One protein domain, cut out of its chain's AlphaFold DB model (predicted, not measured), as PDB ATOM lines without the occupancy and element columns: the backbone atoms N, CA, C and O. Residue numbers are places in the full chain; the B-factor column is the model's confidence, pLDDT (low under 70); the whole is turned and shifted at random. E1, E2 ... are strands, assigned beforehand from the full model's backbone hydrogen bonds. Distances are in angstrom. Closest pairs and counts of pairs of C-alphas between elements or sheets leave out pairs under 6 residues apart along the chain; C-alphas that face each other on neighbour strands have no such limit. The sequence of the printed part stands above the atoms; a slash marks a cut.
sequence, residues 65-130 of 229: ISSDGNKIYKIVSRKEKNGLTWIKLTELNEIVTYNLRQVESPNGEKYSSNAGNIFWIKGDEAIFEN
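What this domain is: This is residues 65 to 130 of the 229 residues of an uncharacterized protein of Saprospirales bacterium (UniProt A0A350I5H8). One strongly twisted antiparallel sheet is folded back on itself, curled like part of a barrel but not closed: the long strands E1, E2 and E3 face the short E5 and E6, with E4 as the hinge. The 66 printed residues include six named strands and no named helix, an all-strand meander, each strand the antiparallel neighbour of the one before, in order E1 E2 E3 E4 E5 E6. It is compact, radius of gyration of the C-alphas 11.3 A, spanning 33 by 24 by 22 A.

How they stand to each other: E1, residues 72 to 81, bends by 53 degrees at residue 76. Hairpins follow, with backbone pairs within hydrogen-bond range: E1 with E2, residues 84 to 91, N 79 and O 86, 2.8 A; E2 with E3, residues 96 to 103, N 89 and O 98, 2.9 A; E3 with E4, residues 109 to 113, N 103 and O 110, 2.8 A, at 125 degrees; E4 with E5, residues 118 to 122, N 111 and O 119, 2.8 A; E5 with E6, residues 125 to 129, N 127 and O 120, 2.8 A. The closest C-alphas of edge strands E1 and E6, Tyr 73 and Ala 126, are 7.8 A apart.

Where its parts are: E1 runs 26.2 A from C-alpha 72 (180.296, 211.578, 192.710); E6 ends at C-alpha 129 (185.907, 209.332, 205.248).

The domain as a whole: The printed part has no cut, and its links are tight. pLDDT is under 70 at residues 65 to 68, 106 to 108, 115 to 116 and 121 to 130.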
ATOM      1  N   ILE A  65     176.587 211.156 196.071       68.19
ATOM      2  CA  ILE A  65     177.323 212.418 196.106       68.19
ATOM      3  C   ILE A  65     177.934 212.578 197.490       68.19
ATOM      4  O   ILE A  65     177.250 212.386 198.497       68.19
ATOM      5  N   SER A  66     179.220 212.929 197.544       68.88
ATOM      6  CA  SER A  66     179.845 213.298 198.806       68.88
ATOM      7  C   SER A  66     179.138 214.516 199.391       68.88
ATOM      8  O   SER A  66     178.761 215.451 198.697       68.88
ATOM      9  N   SER A  67     178.995 214.522 200.698       64.69
ATOM     10  CA  SER A  67     178.570 215.652 201.535       64.69
ATOM     11  C   SER A  67     179.097 217.044 201.129       64.69
ATOM     12  O   SER A  67     178.351 218.018 201.144       64.69
ATOM     13  N   ASP A  68     180.367 217.168 200.738       67.12
ATOM     14  CA  ASP A  68     180.961 218.432 200.274       67.12
ATOM     15  C   ASP A  68     180.572 218.811 198.826       67.12
ATOM     16  O   ASP A  68     180.970 219.861 198.318       67.12
ATOM     17  N   GLY A  69     179.806 217.947 198.157       70.94
ATOM     18  CA  GLY A  69     179.342 218.068 196.780       70.94
ATOM     19  C   GLY A  69     180.432 217.884 195.728       70.94
ATOM     20  O   GLY A  69     180.154 218.097 194.550       70.94
ATOM     21  N   ASN A  70     181.666 217.547 196.111       74.94
ATOM     22  CA  ASN A  70     182.813 217.543 195.201       74.94
ATOM     23  C   ASN A  70     183.003 216.223 194.459       74.94
ATOM     24  O   ASN A  70     183.607 216.212 193.384       74.94
ATOM     25  N   LYS A  71     182.540 215.119 195.041       75.94
ATOM     26  CA  LYS A  71     182.775 213.770 194.539       75.94
ATOM     27  C   LYS A  71     181.464 213.076 194.253       75.94
ATOM     28  O   LYS A  71     180.491 213.215 194.989       75.94
ATOM     29  N   ILE A  72     181.465 212.314 193.171       76.25
ATOM     30  CA  ILE A  72     180.296 211.578 192.710       76.25
ATOM     31  C   ILE A  72     180.741 210.155 192.460       76.25
ATOM     32  O   ILE A  72     181.667 209.924 191.686       76.25
ATOM     33  N   TYR A  73     180.098 209.208 193.118       77.56
ATOM     34  CA  TYR A  73     180.474 207.811 193.111       77.56
ATOM     35  C   TYR A  73     179.373 206.961 192.494       77.56
ATOM     36  O   TYR A  73     178.198 207.124 192.804       77.56
ATOM     37  N   LYS A  74     179.755 206.004 191.652       77.94
ATOM     38  CA  LYS A  74     178.838 205.012 191.090       77.94
ATOM     39  C   LYS A  74     179.351 203.610 191.368       77.94
ATOM     40  O   LYS A  74     180.511 203.306 191.077       77.94
ATOM     41  N   ILE A  75     178.498 202.742 191.910       77.38
ATOM     42  CA  ILE A  75     178.822 201.317 191.991       77.38
ATOM     43  C   ILE A  75     178.825 200.761 190.569       77.38
ATOM     44  O   ILE A  75     177.839 200.877 189.846       77.38
ATOM     45  N   VAL A  76     179.928 200.134 190.171       80.38
ATOM     46  CA  VAL A  76     180.051 199.487 188.856       80.38
ATOM     47  C   VAL A  76     179.943 197.968 188.938       80.38
ATOM     48  O   VAL A  76     179.633 197.317 187.946       80.38
ATOM     49  N   SER A  77     180.186 197.380 190.110       77.62
ATOM     50  CA  SER A  77     179.907 195.963 190.347       77.62
ATOM     51  C   SER A  77     179.767 195.660 191.831       77.62
ATOM     52  O   SER A  77     180.505 196.224 192.640       77.62
ATOM     53  N   ARG A  78     178.917 194.687 192.157       79.19
ATOM     54  CA  ARG A  78     178.805 194.068 193.480       79.19
ATOM     55  C   ARG A  78     179.135 192.582 193.358       79.19
ATOM     56  O   ARG A  78     178.771 191.942 192.375       79.19
ATOM     57  N   LYS A  79     179.862 192.032 194.328       78.31
ATOM     58  CA  LYS A  79     180.178 190.606 194.402       78.31
ATOM     59  C   LYS A  79     180.204 190.146 195.845       78.31
ATOM     60  O   LYS A  79     180.930 190.698 196.658       78.31
ATOM     61  N   GLU A  80     179.510 189.063 196.138       76.75
ATOM     62  CA  GLU A  80     179.640 188.387 197.426       76.75
ATOM     63  C   GLU A  80     180.676 187.265 197.343       76.75
ATOM     64  O   GLU A  80     180.683 186.467 196.399       76.75
ATOM     65  N   LYS A  81     181.566 187.198 198.332       74.25
ATOM     66  CA  LYS A  81     182.543 186.117 198.487       74.25
ATOM     67  C   LYS A  81     182.758 185.844 199.972       74.25
ATOM     68  O   LYS A  81     183.134 186.751 200.705       74.25
ATOM     69  N   ASN A  82     182.571 184.592 200.393       77.25
ATOM     70  CA  ASN A  82     182.773 184.137 201.777       77.25
ATOM     71  C   ASN A  82     181.959 184.943 202.812       77.25
ATOM     72  O   ASN A  82     182.499 185.348 203.835       77.25
ATOM     73  N   GLY A  83     180.688 185.235 202.514       71.00
ATOM     74  CA  GLY A  83     179.819 186.025 203.401       71.00
ATOM     75  C   GLY A  83     180.139 187.523 203.455       71.00
ATOM     76  O   GLY A  83     179.544 188.239 204.248       71.00
ATOM     77  N   LEU A  84     181.066 188.006 202.620       71.50
ATOM     78  CA  LEU A  84     181.456 189.412 202.557       71.50
ATOM     79  C   LEU A  84     181.083 190.015 201.208       71.50
ATOM     80  O   LEU A  84     181.365 189.425 200.156       71.50
ATOM     81  N   THR A  85     180.523 191.220 201.240       78.00
ATOM     82  CA  THR A  85     180.255 192.002 200.034       78.00
ATOM     83  C   THR A  85     181.503 192.764 199.605       78.00
ATOM     84  O   THR A  85     182.165 193.436 200.396       78.00
ATOM     85  N   TRP A  86     181.815 192.674 198.322       79.50
ATOM     86  CA  TRP A  86     182.810 193.473 197.634       79.50
ATOM     87  C   TRP A  86     182.096 194.365 196.638       79.50
ATOM     88  O   TRP A  86     181.265 193.889 195.862       79.50
ATOM     89  N   ILE A  87     182.444 195.644 196.631       80.62
ATOM     90  CA  ILE A  87     181.946 196.584 195.634       80.62
ATOM     91  C   ILE A  87     183.116 197.204 194.889       80.62
ATOM     92  O   ILE A  87     184.184 197.458 195.450       80.62
ATOM     93  N   LYS A  88     182.904 197.437 193.600       79.50
ATOM     94  CA  LYS A  88     183.777 198.266 192.783       79.50
ATOM     95  C   LYS A  88     183.069 199.599 192.605       79.50
ATOM     96  O   LYS A  88     181.939 199.628 192.116       79.50
ATOM     97  N   LEU A  89     183.716 200.667 193.044       78.69
ATOM     98  CA  LEU A  89     183.174 202.018 193.089       78.69
ATOM     99  C   LEU A  89     183.990 202.916 192.168       78.69
ATOM    100  O   LEU A  89     185.208 202.931 192.292       78.69
ATOM    101  N   THR A  90     183.352 203.676 191.287       78.25
ATOM    102  CA  THR A  90     184.044 204.638 190.422       78.25
ATOM    103  C   THR A  90     183.658 206.061 190.807       78.25
ATOM    104  O   THR A  90     182.475 206.394 190.818       78.25
ATOM    105  N   GLU A  91     184.650 206.893 191.119       80.88
ATOM    106  CA  GLU A  91     184.515 208.346 191.207       80.88
ATOM    107  C   GLU A  91     184.370 208.898 189.785       80.88
ATOM    108  O   GLU A  91     185.300 208.831 188.989       80.88
ATOM    109  N   LEU A  92     183.188 209.401 189.437       75.69
ATOM    110  CA  LEU A  92     182.844 209.813 188.075       75.69
ATOM    111  C   LEU A  92     183.587 211.075 187.627       75.69
ATOM    112  O   LEU A  92     183.837 211.237 186.436       75.69
ATOM    113  N   ASN A  93     183.960 211.943 188.568       72.38
ATOM    114  CA  ASN A  93     184.626 213.210 188.268       72.38
ATOM    115  C   ASN A  93     186.103 213.014 187.886       72.38
ATOM    116  O   ASN A  93     186.599 213.704 187.002       72.38
ATOM    117  N   GLU A  94     186.791 212.064 188.531       70.50
ATOM    118  CA  GLU A  94     188.218 211.773 188.301       70.50
ATOM    119  C   GLU A  94     188.456 210.433 187.581       70.50
ATOM    120  O   GLU A  94     189.590 210.088 187.257       70.50
ATOM    121  N   ILE A  95     187.397 209.654 187.327       74.50
ATOM    122  CA  ILE A  95     187.449 208.306 186.731       74.50
ATOM    123  C   ILE A  95     188.334 207.354 187.571       74.50
ATOM    124  O   ILE A  95     188.909 206.374 187.091       74.50
ATOM    125  N   VAL A  96     188.428 207.605 188.879       75.44
ATOM    126  CA  VAL A  96     189.187 206.765 189.815       75.44
ATOM    127  C   VAL A  96     188.309 205.614 190.277       75.44
ATOM    128  O   VAL A  96     187.140 205.803 190.592       75.44
ATOM    129  N   THR A  97     188.858 204.400 190.332       77.94
ATOM    130  CA  THR A  97     188.099 203.217 190.750       77.94
ATOM    131  C   THR A  97     188.677 202.565 191.996       77.94
ATOM    132  O   THR A  97     189.860 202.241 192.056       77.94
ATOM    133  N   TYR A  98     187.807 202.304 192.966       77.06
ATOM    134  CA  TYR A  98     188.121 201.690 194.244       77.06
ATOM    135  C   TYR A  98     187.541 200.280 194.316       77.06
ATOM    136  O   TYR A  98     186.373 200.052 194.004       77.06
ATOM    137  N   ASN A  99     188.358 199.334 194.775       78.94
ATOM    138  CA  ASN A  99     187.890 198.016 195.188       78.94
ATOM    139  C   ASN A  99     187.698 198.050 196.699       78.94
ATOM    140  O   ASN A  99     188.665 198.261 197.435       78.94
ATOM    141  N   LEU A 100     186.459 197.871 197.139       81.75
ATOM    142  CA  LEU A 100     186.086 198.023 198.533       81.75
ATOM    143  C   LEU A 100     185.543 196.712 199.093       81.75
ATOM    144  O   LEU A 100     184.786 196.000 198.428       81.75
ATOM    145  N   ARG A 101     185.919 196.414 200.333       83.75
ATOM    146  CA  ARG A 101     185.441 195.263 201.100       83.75
ATOM    147  C   ARG A 101     184.527 195.737 202.218       83.75
ATOM    148  O   ARG A 101     184.885 196.679 202.920       83.75
ATOM    149  N   GLN A 102     183.403 195.057 202.416       84.12
ATOM    150  CA  GLN A 102     182.507 195.320 203.537       84.12
ATOM    151  C   GLN A 102     183.206 195.068 204.881       84.12
ATOM    152  O   GLN A 102     183.925 194.078 205.055       84.12
ATOM    153  N   VAL A 103     182.978 195.978 205.823       84.75
ATOM    154  CA  VAL A 103     183.462 195.949 207.202       84.75
ATOM    155  C   VAL A 103     182.253 196.028 208.127       84.75
ATOM    156  O   VAL A 103     181.248 196.658 207.797       84.75
ATOM    157  N   GLU A 104     182.348 195.378 209.279       82.31
ATOM    158  CA  GLU A 104     181.292 195.401 210.283       82.31
ATOM    159  C   GLU A 104     181.036 196.829 210.785       82.31
ATOM    160  O   GLU A 104     181.962 197.623 210.987       82.31
ATOM    161  N   SER A 105     179.759 197.164 210.941       76.50
ATOM    162  CA  SER A 105     179.314 198.477 211.383       76.50
ATOM    163  C   SER A 105     178.008 198.355 212.164       76.50
ATOM    164  O   SER A 105     177.129 197.600 211.747       76.50
ATOM    165  N   PRO A 106     177.840 199.126 213.252       66.25
ATOM    166  CA  PRO A 106     176.577 199.188 213.976       66.25
ATOM    167  C   PRO A 106     175.457 199.878 213.181       66.25
ATOM    168  O   PRO A 106     174.293 199.627 213.460       66.25
ATOM    169  N   ASN A 107     175.782 200.737 212.203       65.44
ATOM    170  CA  ASN A 107     174.803 201.487 211.406       65.44
ATOM    171  C   ASN A 107     175.239 201.590 209.936       65.44
ATOM    172  O   ASN A 107     176.349 202.040 209.652       65.44
ATOM    173  N   GLY A 108     174.349 201.251 209.001       67.19
ATOM    174  CA  GLY A 108     174.625 201.338 207.561       67.19
ATOM    175  C   GLY A 108     175.681 200.345 207.065       67.19
ATOM    176  O   GLY A 108     176.250 199.565 207.831       67.19
ATOM    177  N   GLU A 109     175.946 200.361 205.762       76.31
ATOM    178  CA  GLU A 109     176.965 199.503 205.167       76.31
ATOM    179  C   GLU A 109     178.313 200.233 205.146       76.31
ATOM    180  O   GLU A 109     178.457 201.285 204.528       76.31
ATOM    181  N   LYS A 110     179.328 199.682 205.814       82.69
ATOM    182  CA  LYS A 110     180.680 200.252 205.835       82.69
ATOM    183  C   LYS A 110     181.598 199.460 204.921       82.69
ATOM    184  O   LYS A 110     181.589 198.231 204.941       82.69
ATOM    185  N   TYR A 111     182.430 200.157 204.162       82.56
ATOM    186  CA  TYR A 111     183.377 199.554 203.240       82.56
ATOM    187  C   TYR A 111     184.765 200.177 203.378       82.56
ATOM    188  O   TYR A 111     184.903 201.361 203.671       82.56
ATOM    189  N   SER A 112     185.805 199.374 203.161       80.69
ATOM    190  CA  SER A 112     187.201 199.806 203.237       80.69
ATOM    191  C   SER A 112     187.966 199.450 201.969       80.69
ATOM    192  O   SER A 112     187.784 198.370 201.400       80.69
ATOM    193  N   SER A 113     188.821 200.370 201.528       79.62
ATOM    194  CA  SER A 113     189.786 200.132 200.451       79.62
ATOM    195  C   SER A 113     191.087 199.523 200.985       79.62
ATOM    196  O   SER A 113     191.431 199.696 202.151       79.62
ATOM    197  N   ASN A 114     191.885 198.905 200.111       71.25
ATOM    198  CA  ASN A 114     193.222 198.408 200.476       71.25
ATOM    199  C   ASN A 114     194.169 199.506 201.006       71.25
ATOM    200  O   ASN A 114     195.125 199.194 201.704       71.25
ATOM    201  N   ALA A 115     193.904 200.776 200.678       67.88
ATOM    202  CA  ALA A 115     194.669 201.933 201.141       67.88
ATOM    203  C   ALA A 115     194.158 202.509 202.480       67.88
ATOM    204  O   ALA A 115     194.614 203.564 202.900       67.88
ATOM    205  N   GLY A 116     193.189 201.858 203.136       67.94
ATOM    206  CA  GLY A 116     192.654 202.285 204.433       67.94
ATOM    207  C   GLY A 116     191.525 203.320 204.375       67.94
ATOM    208  O   GLY A 116     190.944 203.619 205.411       67.94
ATOM    209  N   ASN A 117     191.160 203.826 203.190       71.94
ATOM    210  CA  ASN A 117     190.012 204.733 203.054       71.94
ATOM    211  C   ASN A 117     188.701 204.043 203.443       71.94
ATOM    212  O   ASN A 117     188.469 202.905 203.016       71.94
ATOM    213  N   ILE A 118     187.838 204.762 204.161       77.56
ATOM    214  CA  ILE A 118     186.539 204.274 204.620       77.56
ATOM    215  C   ILE A 118     185.411 204.944 203.833       77.56
ATOM    216  O   ILE A 118     185.389 206.155 203.626       77.56
ATOM    217  N   PHE A 119     184.453 204.126 203.414       75.12
ATOM    218  CA  PHE A 119     183.242 204.537 202.723       75.12
ATOM    219  C   PHE A 119     182.047 204.064 203.541       75.12
ATOM    220  O   PHE A 119     181.872 202.862 203.753       75.12
ATOM    221  N   TRP A 120     181.228 204.998 204.004       74.00
ATOM    222  CA  TRP A 120     179.947 204.684 204.626       74.00
ATOM    223  C   TRP A 120     178.851 204.827 203.589       74.00
ATOM    224  O   TRP A 120     178.735 205.882 202.979       74.00
ATOM    225  N   ILE A 121     178.057 203.782 203.405       68.44
ATOM    226  CA  ILE A 121     176.948 203.737 202.461       68.44
ATOM    227  C   ILE A 121     175.646 203.603 203.250       68.44
ATOM    228  O   ILE A 121     175.481 202.700 204.077       68.44
ATOM    229  N   LYS A 122     174.715 204.526 203.005       64.19
ATOM    230  CA  LYS A 122     173.415 204.588 203.675       64.19
ATOM    231  C   LYS A 122     172.318 204.853 202.642       64.19
ATOM    232  O   LYS A 122     172.062 205.990 202.282       64.19
ATOM    233  N   GLY A 123     171.654 203.803 202.161       63.72
ATOM    234  CA  GLY A 123     170.664 203.949 201.086       63.72
ATOM    235  C   GLY A 123     171.303 204.515 199.811       63.72
ATOM    236  O   GLY A 123     172.263 203.937 199.306       63.72
ATOM    237  N   ASP A 124     170.808 205.663 199.343       54.34
ATOM    238  CA  ASP A 124     171.319 206.394 198.170       54.34
ATOM    239  C   ASP A 124     172.423 207.416 198.532       54.34
ATOM    240  O   ASP A 124     172.685 208.361 197.788       54.34
ATOM    241  N   GLU A 125     173.078 207.255 199.683       54.22
ATOM    242  CA  GLU A 125     174.068 208.192 200.222       54.22
ATOM    243  C   GLU A 125     175.430 207.515 200.436       54.22
ATOM    244  O   GLU A 125     175.492 206.374 200.905       54.22
ATOM    245  N   ALA A 126     176.529 208.236 200.166       59.75
ATOM    246  CA  ALA A 126     177.880 207.797 200.520       59.75
ATOM    247  C   ALA A 126     178.686 208.905 201.207       59.75
ATOM    248  O   ALA A 126     178.826 210.012 200.686       59.75
ATOM    249  N   ILE A 127     179.279 208.584 202.356       58.69
ATOM    250  CA  ILE A 127     180.250 209.438 203.043       58.69
ATOM    251  C   ILE A 127     181.634 208.852 202.789       58.69
ATOM    252  O   ILE A 127     181.932 207.721 203.185       58.69
ATOM    253  N   PHE A 128     182.477 209.638 202.126       59.47
ATOM    254  CA  PHE A 128     183.896 209.347 202.017       59.47
ATOM    255  C   PHE A 128     184.605 209.898 203.251       59.47
ATOM    256  O   PHE A 128     184.717 211.111 203.429       59.47
ATOM    257  N   GLU A 129     185.078 208.998 204.102       56.66
ATOM    258  CA  GLU A 129     185.907 209.332 205.248       56.66
ATOM    259  C   GLU A 129     187.357 209.003 204.872       56.66
ATOM    260  O   GLU A 129     187.848 207.884 205.040       56.66
ATOM    261  N   ASN A 130     188.039 210.000 204.302       48.56
ATOM    262  CA  ASN A 130     189.488 210.084 204.455       48.56
ATOM    263  C   ASN A 130     189.749 210.483 205.912       48.56
ATOM    264  O   ASN A 130     188.948 211.228 206.478       48.56
TER     265      ASN A 130